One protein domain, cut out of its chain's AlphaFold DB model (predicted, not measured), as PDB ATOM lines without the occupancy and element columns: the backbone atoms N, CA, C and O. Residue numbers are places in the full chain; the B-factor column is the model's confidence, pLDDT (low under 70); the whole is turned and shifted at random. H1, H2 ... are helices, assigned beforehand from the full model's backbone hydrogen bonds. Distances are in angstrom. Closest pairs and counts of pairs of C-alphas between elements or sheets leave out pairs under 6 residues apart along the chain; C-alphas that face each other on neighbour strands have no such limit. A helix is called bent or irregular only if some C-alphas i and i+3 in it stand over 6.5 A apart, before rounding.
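This is residues 331 to 435 of the 436 residues of an uncharacterized protein of Candidatus Methanodesulfokores washburnensis (UniProt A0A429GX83). A long helix, H1, runs along one side of the domain; H2 folds back steeply across the later half of H1 into the middle, where H4, H5 and H6 pack on it. H4 and H5 make a hairpin, and the short H3 lies at the far side from H1, near H4. The printed part has 105 residues with six named helices, H1 to H6 in order, and no named strand: all helix, mostly crossed. It is compact, with a radius of gyration of the C-alphas of 14.4 A and spans of 41 by 31 by 21 A.

Start at H1, residues 334 to 358, whose residues 346 to 357 alone touch H2, residues 364 to 378; the closest C-alphas, of Val 350 and Arg 371, are 6.4 A apart, at a steep tilt of 53 degrees. H2 is the hub, touching four helices. H3, residues 387 to 393, is irregular, with C-alphas 388 and 391 7.3 A apart. H4, residues 397 to 410, only just touches H2, with 3 pairs of C-alphas within 8 A, closest at Ala 373 and Trp 408, 6.7 A. H5, residues 415 to 425, touches H2, closest at C-alphas 378 and 425, 6.6 A. H6, residues 428 to 433, touches H2, closest at C-alphas 378 and 429, 4.6 A. O i to N i+4 pairs are within hydrogen-bond range throughout H1, H2, H4, H5 and H6; H3 has 0 of 3, but 3 of 4 O i to N i+3 pairs.

Find C-alpha 334 at (144.632, 68.697, 32.497); from there H1 runs 35.5 A. H2 measures 20.9 A and H4 19.8 A. H6 ends at C-alpha 433, (132.736, 80.512, 29.304).

The C-alphas farthest apart, of Ile 332 and Thr 410, are 42.5 A apart. The printed part has no cut and no long link. pLDDT is under 70 at residues 331 to 343, 383 to 390 and 432 to 435.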
ATOM      1  N   HIS A 331     144.585  59.967  32.807       43.19
ATOM      2  CA  HIS A 331     143.307  60.467  33.319       43.19
ATOM      3  C   HIS A 331     143.450  61.704  34.229       43.19
ATOM      4  O   HIS A 331     142.486  62.447  34.413       43.19
ATOM      5  N   ILE A 332     144.647  61.955  34.766       46.06
ATOM      6  CA  ILE A 332     144.967  63.128  35.596       46.06
ATOM      7  C   ILE A 332     145.361  64.328  34.721       46.06
ATOM      8  O   ILE A 332     145.335  65.475  35.161       46.06
ATOM      9  N   HIS A 333     145.664  64.088  33.444       49.09
ATOM     10  CA  HIS A 333     146.095  65.128  32.523       49.09
ATOM     11  C   HIS A 333     145.068  66.262  32.406       49.09
ATOM     12  O   HIS A 333     143.894  66.024  32.112       49.09
ATOM     13  N   ARG A 334     145.519  67.519  32.523       51.69
ATOM     14  CA  ARG A 334     144.632  68.697  32.497       51.69
ATOM     15  C   ARG A 334     143.764  68.772  31.242       51.69
ATOM     16  O   ARG A 334     142.604  69.163  31.340       51.69
ATOM     17  N   SER A 335     144.269  68.391  30.062       51.59
ATOM     18  CA  SER A 335     143.419  68.380  28.858       51.59
ATOM     19  C   SER A 335     142.375  67.264  28.902       51.59
ATOM     20  O   SER A 335     141.236  67.502  28.511       51.59
ATOM     21  N   VAL A 336     142.720  66.084  29.430       52.59
ATOM     22  CA  VAL A 336     141.799  64.944  29.539       52.59
ATOM     23  C   VAL A 336     140.735  65.248  30.581       52.59
ATOM     24  O   VAL A 336     139.559  65.060  30.300       52.59
ATOM     25  N   GLN A 337     141.113  65.833  31.718       55.94
ATOM     26  CA  GLN A 337     140.180  66.337  32.719       55.94
ATOM     27  C   GLN A 337     139.274  67.435  32.153       55.94
ATOM     28  O   GLN A 337     138.071  67.375  32.364       55.94
ATOM     29  N   ARG A 338     139.787  68.390  31.362       59.12
ATOM     30  CA  ARG A 338     138.933  69.382  30.675       59.12
ATOM     31  C   ARG A 338     137.936  68.713  29.731       59.12
ATOM     32  O   ARG A 338     136.752  69.046  29.763       59.12
ATOM     33  N   TYR A 339     138.377  67.760  28.908       58.56
ATOM     34  CA  TYR A 339     137.480  67.008  28.025       58.56
ATOM     35  C   TYR A 339     136.468  66.166  28.810       58.56
ATOM     36  O   TYR A 339     135.300  66.140  28.433       58.56
ATOM     37  N   ALA A 340     136.879  65.542  29.913       58.88
ATOM     38  CA  ALA A 340     136.025  64.745  30.787       58.88
ATOM     39  C   ALA A 340     134.982  65.613  31.502       58.88
ATOM     40  O   ALA A 340     133.803  65.275  31.487       58.88
ATOM     41  N   VAL A 341     135.375  66.772  32.035       67.38
ATOM     42  CA  VAL A 341     134.471  67.767  32.632       67.38
ATOM     43  C   VAL A 341     133.482  68.282  31.587       67.38
ATOM     44  O   VAL A 341     132.285  68.359  31.854       67.38
ATOM     45  N   HIS A 342     133.936  68.566  30.361       67.56
ATOM     46  CA  HIS A 342     133.038  68.945  29.270       67.56
ATOM     47  C   HIS A 342     132.065  67.825  28.890       67.56
ATOM     48  O   HIS A 342     130.873  68.086  28.732       67.56
ATOM     49  N   ALA A 343     132.544  66.589  28.753       69.69
ATOM     50  CA  ALA A 343     131.709  65.436  28.439       69.69
ATOM     51  C   ALA A 343     130.672  65.184  29.543       69.69
ATOM     52  O   ALA A 343     129.494  64.984  29.245       69.69
ATOM     53  N   TYR A 344     131.084  65.282  30.806       73.69
ATOM     54  CA  TYR A 344     130.215  65.165  31.971       73.69
ATOM     55  C   TYR A 344     129.145  66.264  32.002       73.69
ATOM     56  O   TYR A 344     127.959  65.968  32.135       73.69
ATOM     57  N   ASN A 345     129.521  67.524  31.770       75.75
ATOM     58  CA  ASN A 345     128.564  68.629  31.694       75.75
ATOM     59  C   ASN A 345     127.574  68.449  30.540       75.75
ATOM     60  O   ASN A 345     126.377  68.648  30.725       75.75
ATOM     61  N   ILE A 346     128.037  68.006  29.367       80.50
ATOM     62  CA  ILE A 346     127.145  67.657  28.254       80.50
ATOM     63  C   ILE A 346     126.160  66.567  28.687       80.50
ATOM     64  O   ILE A 346     124.969  66.698  28.421       80.50
ATOM     65  N   GLN A 347     126.613  65.520  29.380       82.81
ATOM     66  CA  GLN A 347     125.727  64.463  29.870       82.81
ATOM     67  C   GLN A 347     124.697  64.982  30.880       82.81
ATOM     68  O   GLN A 347     123.536  64.589  30.799       82.81
ATOM     69  N   LEU A 348     125.080  65.872  31.800       84.19
ATOM     70  CA  LEU A 348     124.148  66.490  32.747       84.19
ATOM     71  C   LEU A 348     123.087  67.332  32.034       84.19
ATOM     72  O   LEU A 348     121.896  67.183  32.313       84.19
ATOM     73  N   LEU A 349     123.503  68.165  31.079       87.62
ATOM     74  CA  LEU A 349     122.593  68.992  30.286       87.62
ATOM     75  C   LEU A 349     121.652  68.131  29.437       87.62
ATOM     76  O   LEU A 349     120.456  68.396  29.392       87.62
ATOM     77  N   VAL A 350     122.164  67.060  28.821       88.06
ATOM     78  CA  VAL A 350     121.358  66.103  28.051       88.06
ATOM     79  C   VAL A 350     120.372  65.360  28.950       88.06
ATOM     80  O   VAL A 350     119.211  65.243  28.583       88.06
ATOM     81  N   LYS A 351     120.785  64.907  30.141       89.31
ATOM     82  CA  LYS A 351     119.878  64.277  31.114       89.31
ATOM     83  C   LYS A 351     118.764  65.234  31.537       89.31
ATOM     84  O   LYS A 351     117.607  64.826  31.585       89.31
ATOM     85  N   ARG A 352     119.096  66.500  31.817       91.12
ATOM     86  CA  ARG A 352     118.110  67.536  32.166       91.12
ATOM     87  C   ARG A 352     117.143  67.794  31.012       91.12
ATOM     88  O   ARG A 352     115.939  67.826  31.237       91.12
ATOM     89  N   LEU A 353     117.663  67.921  29.792       92.38
ATOM     90  CA  LEU A 353     116.857  68.101  28.590       92.38
ATOM     91  C   LEU A 353     115.924  66.907  28.367       92.38
ATOM     92  O   LEU A 353     114.733  67.101  28.194       92.38
ATOM     93  N   TYR A 354     116.434  65.676  28.399       92.06
ATOM     94  CA  TYR A 354     115.631  64.488  28.101       92.06
ATOM     95  C   TYR A 354     114.510  64.282  29.115       92.06
ATOM     96  O   TYR A 354     113.387  64.057  28.688       92.06
ATOM     97  N   ARG A 355     114.763  64.499  30.415       89.44
ATOM     98  CA  ARG A 355     113.702  64.490  31.441       89.44
ATOM     99  C   ARG A 355     112.575  65.470  31.127       89.44
ATOM    100  O   ARG A 355     111.418  65.163  31.379       89.44
ATOM    101  N   LYS A 356     112.915  66.642  30.584       87.50
ATOM    102  CA  LYS A 356     111.926  67.621  30.132       87.50
ATOM    103  C   LYS A 356     111.205  67.131  28.879       87.50
ATOM    104  O   LYS A 356     109.993  67.145  28.847       87.50
ATOM    105  N   LEU A 357     111.913  66.642  27.864       90.56
ATOM    106  CA  LEU A 357     111.283  66.163  26.625       90.56
ATOM    107  C   LEU A 357     110.424  64.902  26.824       90.56
ATOM    108  O   LEU A 357     109.504  64.666  26.042       90.56
ATOM    109  N   ASP A 358     110.698  64.106  27.863       88.38
ATOM    110  CA  ASP A 358     109.889  62.947  28.247       88.38
ATOM    111  C   ASP A 358     108.449  63.355  28.598       88.38
ATOM    112  O   ASP A 358     107.520  62.641  28.222       88.38
ATOM    113  N   SER A 359     108.229  64.532  29.208       87.19
ATOM    114  CA  SER A 359     106.874  65.020  29.518       87.19
ATOM    115  C   SER A 359     106.068  65.441  28.286       87.19
ATOM    116  O   SER A 359     104.855  65.585  28.381       87.19
ATOM    117  N   TYR A 360     106.717  65.616  27.131       87.25
ATOM    118  CA  TYR A 360     106.069  65.981  25.866       87.25
ATOM    119  C   TYR A 360     105.893  64.783  24.917       87.25
ATOM    120  O   TYR A 360     105.467  64.967  23.780       87.25
ATOM    121  N   GLY A 361     106.249  63.559  25.336       86.12
ATOM    122  CA  GLY A 361     106.077  62.355  24.511       86.12
ATOM    123  C   GLY A 361     106.921  62.328  23.229       86.12
ATOM    124  O   GLY A 361     106.558  61.667  22.259       86.12
ATOM    125  N   ILE A 362     108.042  63.054  23.193       90.19
ATOM    126  CA  ILE A 362     108.862  63.207  21.982       90.19
ATOM    127  C   ILE A 362     109.615  61.908  21.665       90.19
ATOM    128  O   ILE A 362     110.189  61.269  22.551       90.19
ATOM    129  N   ASN A 363     109.662  61.534  20.385       87.94
ATOM    130  CA  ASN A 363     110.416  60.368  19.926       87.94
ATOM    131  C   ASN A 363     111.944  60.565  20.079       87.94
ATOM    132  O   ASN A 363     112.457  61.675  20.232       87.94
ATOM    133  N   GLN A 364     112.707  59.471  20.013       83.81
ATOM    134  CA  GLN A 364     114.156  59.501  20.246       83.81
ATOM    135  C   GLN A 364     114.938  60.308  19.191       83.81
ATOM    136  O   GLN A 364     115.976  60.896  19.507       83.81
ATOM    137  N   PHE A 365     114.447  60.352  17.952       84.44
ATOM    138  CA  PHE A 365     115.091  61.063  16.848       84.44
ATOM    139  C   PHE A 365     114.982  62.583  17.023       84.44
ATOM    140  O   PHE A 365     115.977  63.302  16.921       84.44
ATOM    141  N   ASP A 366     113.805  63.076  17.395       86.75
ATOM    142  CA  ASP A 366     113.591  64.494  17.659       86.75
ATOM    143  C   ASP A 366     114.232  64.914  18.986       86.75
ATOM    144  O   ASP A 366     114.827  65.990  19.055       86.75
ATOM    145  N   LYS A 367     114.273  64.039  20.006       88.38
ATOM    146  CA  LYS A 367     115.094  64.265  21.215       88.38
ATOM    147  C   LYS A 367     116.562  64.523  20.876       88.38
ATOM    148  O   LYS A 367     117.186  65.403  21.474       88.38
ATOM    149  N   PHE A 368     117.117  63.806  19.899       88.06
ATOM    150  CA  PHE A 368     118.485  64.042  19.440       88.06
ATOM    151  C   PHE A 368     118.648  65.421  18.781       88.06
ATOM    152  O   PHE A 368     119.612  66.128  19.082       88.06
ATOM    153  N   LYS A 369     117.696  65.850  17.948       89.06
ATOM    154  CA  LYS A 369     117.710  67.194  17.350       89.06
ATOM    155  C   LYS A 369     117.600  68.300  18.409       89.06
ATOM    156  O   LYS A 369     118.399  69.232  18.382       89.06
ATOM    157  N   TYR A 370     116.710  68.166  19.397       91.62
ATOM    158  CA  TYR A 370     116.635  69.106  20.526       91.62
ATOM    159  C   TYR A 370     117.928  69.135  21.347       91.62
ATOM    160  O   TYR A 370     118.357  70.198  21.796       91.62
ATOM    161  N   ARG A 371     118.600  67.986  21.512       91.88
ATOM    162  CA  ARG A 371     119.937  67.932  22.118       91.88
ATOM    163  C   ARG A 371     120.940  68.763  21.324       91.88
ATOM    164  O   ARG A 371     121.715  69.494  21.933       91.88
ATOM    165  N   LEU A 372     120.952  68.651  19.997       89.75
ATOM    166  CA  LEU A 372     121.837  69.462  19.162       89.75
ATOM    167  C   LEU A 372     121.492  70.952  19.252       89.75
ATOM    168  O   LEU A 372     122.408  71.765  19.341       89.75
ATOM    169  N   ALA A 373     120.204  71.300  19.307       90.62
ATOM    170  CA  ALA A 373     119.747  72.674  19.485       90.62
ATOM    171  C   ALA A 373     120.231  73.280  20.807       90.62
ATOM    172  O   ALA A 373     120.840  74.352  20.808       90.62
ATOM    173  N   MET A 374     120.055  72.555  21.914       93.44
ATOM    174  CA  MET A 374     120.545  72.951  23.236       93.44
ATOM    175  C   MET A 374     122.072  73.087  23.263       93.44
ATOM    176  O   MET A 374     122.597  74.054  23.809       93.44
ATOM    177  N   LEU A 375     122.809  72.164  22.639       88.38
ATOM    178  CA  LEU A 375     124.269  72.269  22.580       88.38
ATOM    179  C   LEU A 375     124.727  73.468  21.744       88.38
ATOM    180  O   LEU A 375     125.684  74.131  22.137       88.38
ATOM    181  N   ASP A 376     124.054  73.774  20.633       86.50
ATOM    182  CA  ASP A 376     124.361  74.943  19.797       86.50
ATOM    183  C   ASP A 376     124.109  76.265  20.544       86.50
ATOM    184  O   ASP A 376     124.851  77.227  20.355       86.50
ATOM    185  N   LEU A 377     123.108  76.285  21.431       89.31
ATOM    186  CA  LEU A 377     122.810  77.390  22.346       89.31
ATOM    187  C   LEU A 377     123.902  77.545  23.417       89.31
ATOM    188  O   LEU A 377     124.562  78.580  23.503       89.31
ATOM    189  N   VAL A 378     124.133  76.497  24.213       87.69
ATOM    190  CA  VAL A 378     125.036  76.533  25.376       87.69
ATOM    191  C   VAL A 378     126.491  76.775  24.967       87.69
ATOM    192  O   VAL A 378     127.239  77.447  25.677       87.69
ATOM    193  N   TYR A 379     126.903  76.253  23.810       83.75
ATOM    194  CA  TYR A 379     128.271  76.371  23.307       83.75
ATOM    195  C   TYR A 379     128.460  77.474  22.255       83.75
ATOM    196  O   TYR A 379     129.526  77.524  21.643       83.75
ATOM    197  N   ARG A 380     127.492  78.385  22.066       80.75
ATOM    198  CA  ARG A 380     127.575  79.481  21.079       80.75
ATOM    199  C   ARG A 380     128.874  80.285  21.175       80.75
ATOM    200  O   ARG A 380     129.519  80.517  20.161       80.75
ATOM    201  N   LEU A 381     129.256  80.705  22.386       74.00
ATOM    202  CA  LEU A 381     130.436  81.559  22.617       74.00
ATOM    203  C   LEU A 381     131.749  80.770  22.714       74.00
ATOM    204  O   LEU A 381     132.821  81.339  22.939       74.00
ATOM    205  N   ARG A 382     131.694  79.443  22.555       72.88
ATOM    206  CA  ARG A 382     132.892  78.613  22.557       72.88
ATOM    207  C   ARG A 382     133.506  78.594  21.161       72.88
ATOM    208  O   ARG A 382     133.086  77.835  20.291       72.88
ATOM    209  N   ILE A 383     134.572  79.368  21.000       63.22
ATOM    210  CA  ILE A 383     135.463  79.291  19.839       63.22
ATOM    211  C   ILE A 383     136.155  77.919  19.859       63.22
ATOM    212  O   ILE A 383     136.842  77.571  20.822       63.22
ATOM    213  N   GLY A 384     135.906  77.102  18.836       58.72
ATOM    214  CA  GLY A 384     136.631  75.850  18.596       58.72
ATOM    215  C   GLY A 384     137.724  76.043  17.544       58.72
ATOM    216  O   GLY A 384     137.789  77.085  16.912       58.72
ATOM    217  N   HIS A 385     138.530  75.011  17.276       48.16
ATOM    218  CA  HIS A 385     139.613  75.077  16.276       48.16
ATOM    219  C   HIS A 385     139.149  75.346  14.828       48.16
ATOM    220  O   HIS A 385     139.970  75.637  13.966       48.16
ATOM    221  N   LYS A 386     137.846  75.230  14.533       50.38
ATOM    222  CA  LYS A 386     137.291  75.535  13.209       50.38
ATOM    223  C   LYS A 386     136.699  76.947  13.195       50.38
ATOM    224  O   LYS A 386     135.638  77.161  13.784       50.38
ATOM    225  N   ARG A 387     137.322  77.839  12.412       54.94
ATOM    226  CA  ARG A 387     136.866  79.216  12.107       54.94
ATOM    227  C   ARG A 387     135.401  79.318  11.667       54.94
ATOM    228  O   ARG A 387     134.754  80.335  11.869       54.94
ATOM    229  N   SER A 388     134.821  78.240  11.132       52.94
ATOM    230  CA  SER A 388     133.430  78.187  10.651       52.94
ATOM    231  C   SER A 388     132.353  78.458  11.718       52.94
ATOM    232  O   SER A 388     131.166  78.469  11.392       52.94
ATOM    233  N   LYS A 389     132.727  78.600  12.997       57.88
ATOM    234  CA  LYS A 389     131.809  78.879  14.113       57.88
ATOM    235  C   LYS A 389     132.007  80.258  14.757       57.88
ATOM    236  O   LYS A 389     131.214  80.599  15.627       57.88
ATOM    237  N   GLU A 390     133.010  81.032  14.336       66.94
ATOM    238  CA  GLU A 390     133.368  82.328  14.943       66.94
ATOM    239  C   GLU A 390     132.302  83.405  14.701       66.94
ATOM    240  O   GLU A 390     131.940  84.116  15.626       66.94
ATOM    241  N   TRP A 391     131.664  83.429  13.528       75.69
ATOM    242  CA  TRP A 391     130.606  84.402  13.204       75.69
ATOM    243  C   TRP A 391     129.431  84.425  14.206       75.69
ATOM    244  O   TRP A 391     128.753  85.434  14.362       75.69
ATOM    245  N   LYS A 392     129.176  83.329  14.939       75.00
ATOM    246  CA  LYS A 392     128.095  83.273  15.943       75.00
ATOM    247  C   LYS A 392     128.367  84.131  17.178       75.00
ATOM    248  O   LYS A 392     127.426  84.423  17.923       75.00
ATOM    249  N   THR A 393     129.631  84.472  17.430       72.50
ATOM    250  CA  THR A 393     130.025  85.355  18.534       72.50
ATOM    251  C   THR A 393     129.905  86.830  18.170       72.50
ATOM    252  O   THR A 393     129.888  87.655  19.071       72.50
ATOM    253  N   GLU A 394     129.798  87.147  16.878       80.56
ATOM    254  CA  GLU A 394     129.648  88.514  16.356       80.56
ATOM    255  C   GLU A 394     128.185  88.981  16.346       80.56
ATOM    256  O   GLU A 394     127.918  90.176  16.287       80.56
ATOM    257  N   LEU A 395     127.233  88.046  16.432       83.19
ATOM    258  CA  LEU A 395     125.808  88.362  16.542       83.19
ATOM    259  C   LEU A 395     125.476  88.952  17.913       83.19
ATOM    260  O   LEU A 395     125.988  88.478  18.930       83.19
ATOM    261  N   SER A 396     124.525  89.883  17.963       87.00
ATOM    262  CA  SER A 396     123.853  90.253  19.212       87.00
ATOM    263  C   SER A 396     123.015  89.088  19.763       87.00
ATOM    264  O   SER A 396     122.765  88.086  19.081       87.00
ATOM    265  N   ASP A 397     122.598  89.168  21.027       84.31
ATOM    266  CA  ASP A 397     121.776  88.119  21.645       84.31
ATOM    267  C   ASP A 397     120.407  87.963  20.973       84.31
ATOM    268  O   ASP A 397     119.966  86.834  20.752       84.31
ATOM    269  N   ASP A 398     119.788  89.067  20.552       87.62
ATOM    270  CA  ASP A 398     118.504  89.050  19.846       87.62
ATOM    271  C   ASP A 398     118.627  88.475  18.430       87.62
ATOM    272  O   ASP A 398     117.789  87.677  17.999       87.62
ATOM    273  N   GLU A 399     119.686  88.837  17.701       88.75
ATOM    274  CA  GLU A 399     119.957  88.289  16.366       88.75
ATOM    275  C   GLU A 399     120.231  86.790  16.430       88.75
ATOM    276  O   GLU A 399     119.702  86.016  15.627       88.75
ATOM    277  N   PHE A 400     121.017  86.356  17.417       89.06
ATOM    278  CA  PHE A 400     121.271  84.941  17.621       89.06
ATOM    279  C   PHE A 400     120.011  84.183  18.016       89.06
ATOM    280  O   PHE A 400     119.787  83.103  17.477       89.06
ATOM    281  N   TYR A 401     119.190  84.722  18.921       91.50
ATOM    282  CA  TYR A 401     117.938  84.088  19.327       91.50
ATOM    283  C   TYR A 401     117.029  83.834  18.122       91.50
ATOM    284  O   TYR A 401     116.598  82.699  17.906       91.50
ATOM    285  N   ARG A 402     116.809  84.856  17.283       91.62
ATOM    286  CA  ARG A 402     115.980  84.739  16.072       91.62
ATOM    287  C   ARG A 402     116.551  83.725  15.083       91.62
ATOM    288  O   ARG A 402     115.816  82.881  14.576       91.62
ATOM    289  N   MET A 403     117.861  83.771  14.842       92.56
ATOM    290  CA  MET A 403     118.545  82.834  13.947       92.56
ATOM    291  C   MET A 403     118.496  81.395  14.470       92.56
ATOM    292  O   MET A 403     118.200  80.473  13.711       92.56
ATOM    293  N   TRP A 404     118.757  81.189  15.763       93.69
ATOM    294  CA  TRP A 404     118.735  79.874  16.398       93.69
ATOM    295  C   TRP A 404     117.330  79.271  16.350       93.69
ATOM    296  O   TRP A 404     117.185  78.119  15.942       93.69
ATOM    297  N   LEU A 405     116.305  80.058  16.684       94.12
ATOM    298  CA  LEU A 405     114.910  79.631  16.634       94.12
ATOM    299  C   LEU A 405     114.514  79.223  15.207       94.12
ATOM    300  O   LEU A 405     114.100  78.088  14.989       94.12
ATOM    301  N   SER A 406     114.754  80.105  14.230       91.50
ATOM    302  CA  SER A 406     114.427  79.871  12.818       91.50
ATOM    303  C   SER A 406     115.143  78.643  12.247       91.50
ATOM    304  O   SER A 406     114.528  77.811  11.576       91.50
ATOM    305  N   LYS A 407     116.434  78.465  12.558       92.12
ATOM    306  CA  LYS A 407     117.220  77.304  12.122       92.12
ATOM    307  C   LYS A 407     116.592  75.990  12.578       92.12
ATOM    308  O   LYS A 407     116.511  75.049  11.793       92.12
ATOM    309  N   TRP A 408     116.224  75.895  13.852       93.50
ATOM    310  CA  TRP A 408     115.759  74.643  14.443       93.50
ATOM    311  C   TRP A 408     114.280  74.373  14.162       93.50
ATOM    312  O   TRP A 408     113.916  73.217  13.951       93.50
ATOM    313  N   GLU A 409     113.466  75.420  14.037       92.69
ATOM    314  CA  GLU A 409     112.103  75.343  13.503       92.69
ATOM    315  C   GLU A 409     112.100  74.789  12.071       92.69
ATOM    316  O   GLU A 409     111.380  73.838  11.773       92.69
ATOM    317  N   THR A 410     113.008  75.269  11.212       90.50
ATOM    318  CA  THR A 410     113.173  74.753   9.838       90.50
ATOM    319  C   THR A 410     113.562  73.265   9.809       90.50
ATOM    320  O   THR A 410     113.278  72.564   8.840       90.50
ATOM    321  N   GLN A 411     114.173  72.736  10.878       88.31
ATOM    322  CA  GLN A 411     114.467  71.301  11.025       88.31
ATOM    323  C   GLN A 411     113.294  70.474  11.588       88.31
ATOM    324  O   GLN A 411     113.460  69.286  11.902       88.31
ATOM    325  N   GLY A 412     112.114  71.087  11.702       88.44
ATOM    326  CA  GLY A 412     110.874  70.464  12.154       88.44
ATOM    327  C   GLY A 412     110.729  70.394  13.674       88.44
ATOM    328  O   GLY A 412     109.977  69.555  14.162       88.44
ATOM    329  N   LEU A 413     111.466  71.214  14.435       92.31
ATOM    330  CA  LEU A 413     111.309  71.286  15.889       92.31
ATOM    331  C   LEU A 413     110.204  72.268  16.279       92.31
ATOM    332  O   LEU A 413     110.014  73.299  15.646       92.31
ATOM    333  N   ASN A 414     109.483  71.943  17.350       93.94
ATOM    334  CA  ASN A 414     108.385  72.754  17.853       93.94
ATOM    335  C   ASN A 414     108.923  74.032  18.510       93.94
ATOM    336  O   ASN A 414     109.714  73.987  19.457       93.94
ATOM    337  N   THR A 415     108.436  75.166  18.024       92.50
ATOM    338  CA  THR A 415     108.875  76.503  18.418       92.50
ATOM    339  C   THR A 415     108.624  76.802  19.898       92.50
ATOM    340  O   THR A 415     109.496  77.387  20.536       92.50
ATOM    341  N   SER A 416     107.519  76.345  20.500       92.75
ATOM    342  CA  SER A 416     107.260  76.572  21.932       92.75
ATOM    343  C   SER A 416     108.266  75.823  22.810       92.75
ATOM    344  O   SER A 416     108.822  76.389  23.748       92.75
ATOM    345  N   ILE A 417     108.589  74.576  22.450       92.81
ATOM    346  CA  ILE A 417     109.589  73.771  23.164       92.81
ATOM    347  C   ILE A 417     110.987  74.386  23.003       92.81
ATOM    348  O   ILE A 417     111.761  74.423  23.959       92.81
ATOM    349  N   LEU A 418     111.320  74.910  21.818       93.12
ATOM    350  CA  LEU A 418     112.581  75.622  21.592       93.12
ATOM    351  C   LEU A 418     112.704  76.882  22.459       93.12
ATOM    352  O   LEU A 418     113.768  77.110  23.032       93.12
ATOM    353  N   GLN A 419     111.637  77.673  22.591       93.38
ATOM    354  CA  GLN A 419     111.619  78.864  23.448       93.38
ATOM    355  C   GLN A 419     111.821  78.507  24.923       93.38
ATOM    356  O   GLN A 419     112.602  79.153  25.622       93.38
ATOM    357  N   GLU A 420     111.185  77.432  25.384       92.06
ATOM    358  CA  GLU A 420     111.392  76.921  26.736       92.06
ATOM    359  C   GLU A 420     112.831  76.434  26.969       92.06
ATOM    360  O   GLU A 420     113.437  76.748  27.994       92.06
ATOM    361  N   ILE A 421     113.411  75.700  26.011       91.25
ATOM    362  CA  ILE A 421     114.823  75.286  26.062       91.25
ATOM    363  C   ILE A 421     115.736  76.516  26.096       91.25
ATOM    364  O   ILE A 421     116.725  76.522  26.829       91.25
ATOM    365  N   TYR A 422     115.413  77.561  25.333       91.31
ATOM    366  CA  TYR A 422     116.181  78.799  25.341       91.31
ATOM    367  C   TYR A 422     116.203  79.425  26.740       91.31
ATOM    368  O   TYR A 422     117.283  79.658  27.281       91.31
ATOM    369  N   GLY A 423     115.035  79.604  27.365       88.81
ATOM    370  CA  GLY A 423     114.928  80.150  28.721       88.81
ATOM    371  C   GLY A 423     115.685  79.329  29.774       88.81
ATOM    372  O   GLY A 423     116.400  79.888  30.605       88.81
ATOM    373  N   ASP A 424     115.596  77.999  29.701       86.69
ATOM    374  CA  ASP A 424     116.183  77.102  30.703       86.69
ATOM    375  C   ASP A 424     117.710  76.971  30.613       86.69
ATOM    376  O   ASP A 424     118.375  76.731  31.628       86.69
ATOM    377  N   PHE A 425     118.272  77.076  29.404       89.12
ATOM    378  CA  PHE A 425     119.668  76.716  29.136       89.12
ATOM    379  C   PHE A 425     120.561  77.894  28.727       89.12
ATOM    380  O   PHE A 425     121.785  77.749  28.778       89.12
ATOM    381  N   ILE A 426     120.016  79.072  28.395       85.88
ATOM    382  CA  ILE A 426     120.824  80.250  28.023       85.88
ATOM    383  C   ILE A 426     121.809  80.655  29.132       85.88
ATOM    384  O   ILE A 426     122.957  81.012  28.876       85.88
ATOM    385  N   THR A 427     121.422  80.509  30.400       84.00
ATOM    386  CA  THR A 427     122.283  80.853  31.544       84.00
ATOM    387  C   THR A 427     123.492  79.921  31.691       84.00
ATOM    388  O   THR A 427     124.536  80.344  32.202       84.00
ATOM    389  N   CYS A 428     123.414  78.686  31.180       83.38
ATOM    390  CA  CYS A 428     124.524  77.726  31.185       83.38
ATOM    391  C   CYS A 428     125.686  78.168  30.280       83.38
ATOM    392  O   CYS A 428     126.827  77.758  30.497       83.38
ATOM    393  N   GLN A 429     125.437  79.055  29.317       79.38
ATOM    394  CA  GLN A 429     126.460  79.631  28.443       79.38
ATOM    395  C   GLN A 429     127.553  80.366  29.237       79.38
ATOM    396  O   GLN A 429     128.745  80.210  28.963       79.38
ATOM    397  N   LYS A 430     127.164  81.109  30.285       72.81
ATOM    398  CA  LYS A 430     128.102  81.819  31.174       72.81
ATOM    399  C   LYS A 430     128.990  80.852  31.961       72.81
ATOM    400  O   LYS A 430     130.145  81.162  32.229       72.81
ATOM    401  N   GLN A 431     128.470  79.677  32.318       71.38
ATOM    402  CA  GLN A 431     129.234  78.645  33.027       71.38
ATOM    403  C   GLN A 431     130.264  77.980  32.111       71.38
ATOM    404  O   GLN A 431     131.388  77.741  32.538       71.38
ATOM    405  N   VAL A 432     129.917  77.749  30.841       68.94
ATOM    406  CA  VAL A 432     130.847  77.200  29.840       68.94
ATOM    407  C   VAL A 432     131.976  78.178  29.510       68.94
ATOM    408  O   VAL A 432     133.108  77.745  29.303       68.94
ATOM    409  N   LEU A 433     131.707  79.486  29.507       64.31
ATOM    410  CA  LEU A 433     132.736  80.512  29.304       64.31
ATOM    411  C   LEU A 433     133.769  80.572  30.433       64.31
ATOM    412  O   LEU A 433     134.947  80.748  30.149       64.31
ATOM    413  N   LYS A 434     133.351  80.369  31.688       60.81
ATOM    414  CA  LYS A 434     134.256  80.320  32.853       60.81
ATOM    415  C   LYS A 434     135.183  79.094  32.871       60.81
ATOM    416  O   LYS A 434     136.044  79.011  33.734       60.81
ATOM    417  N   MET A 435     134.967  78.128  31.973       56.03
ATOM    418  CA  MET A 435     135.793  76.920  31.828       56.03
ATOM    419  C   MET A 435     136.887  77.057  30.752       56.03
ATOM    420  O   MET A 435     137.630  76.096  30.539       56.03
TER     421      MET A 435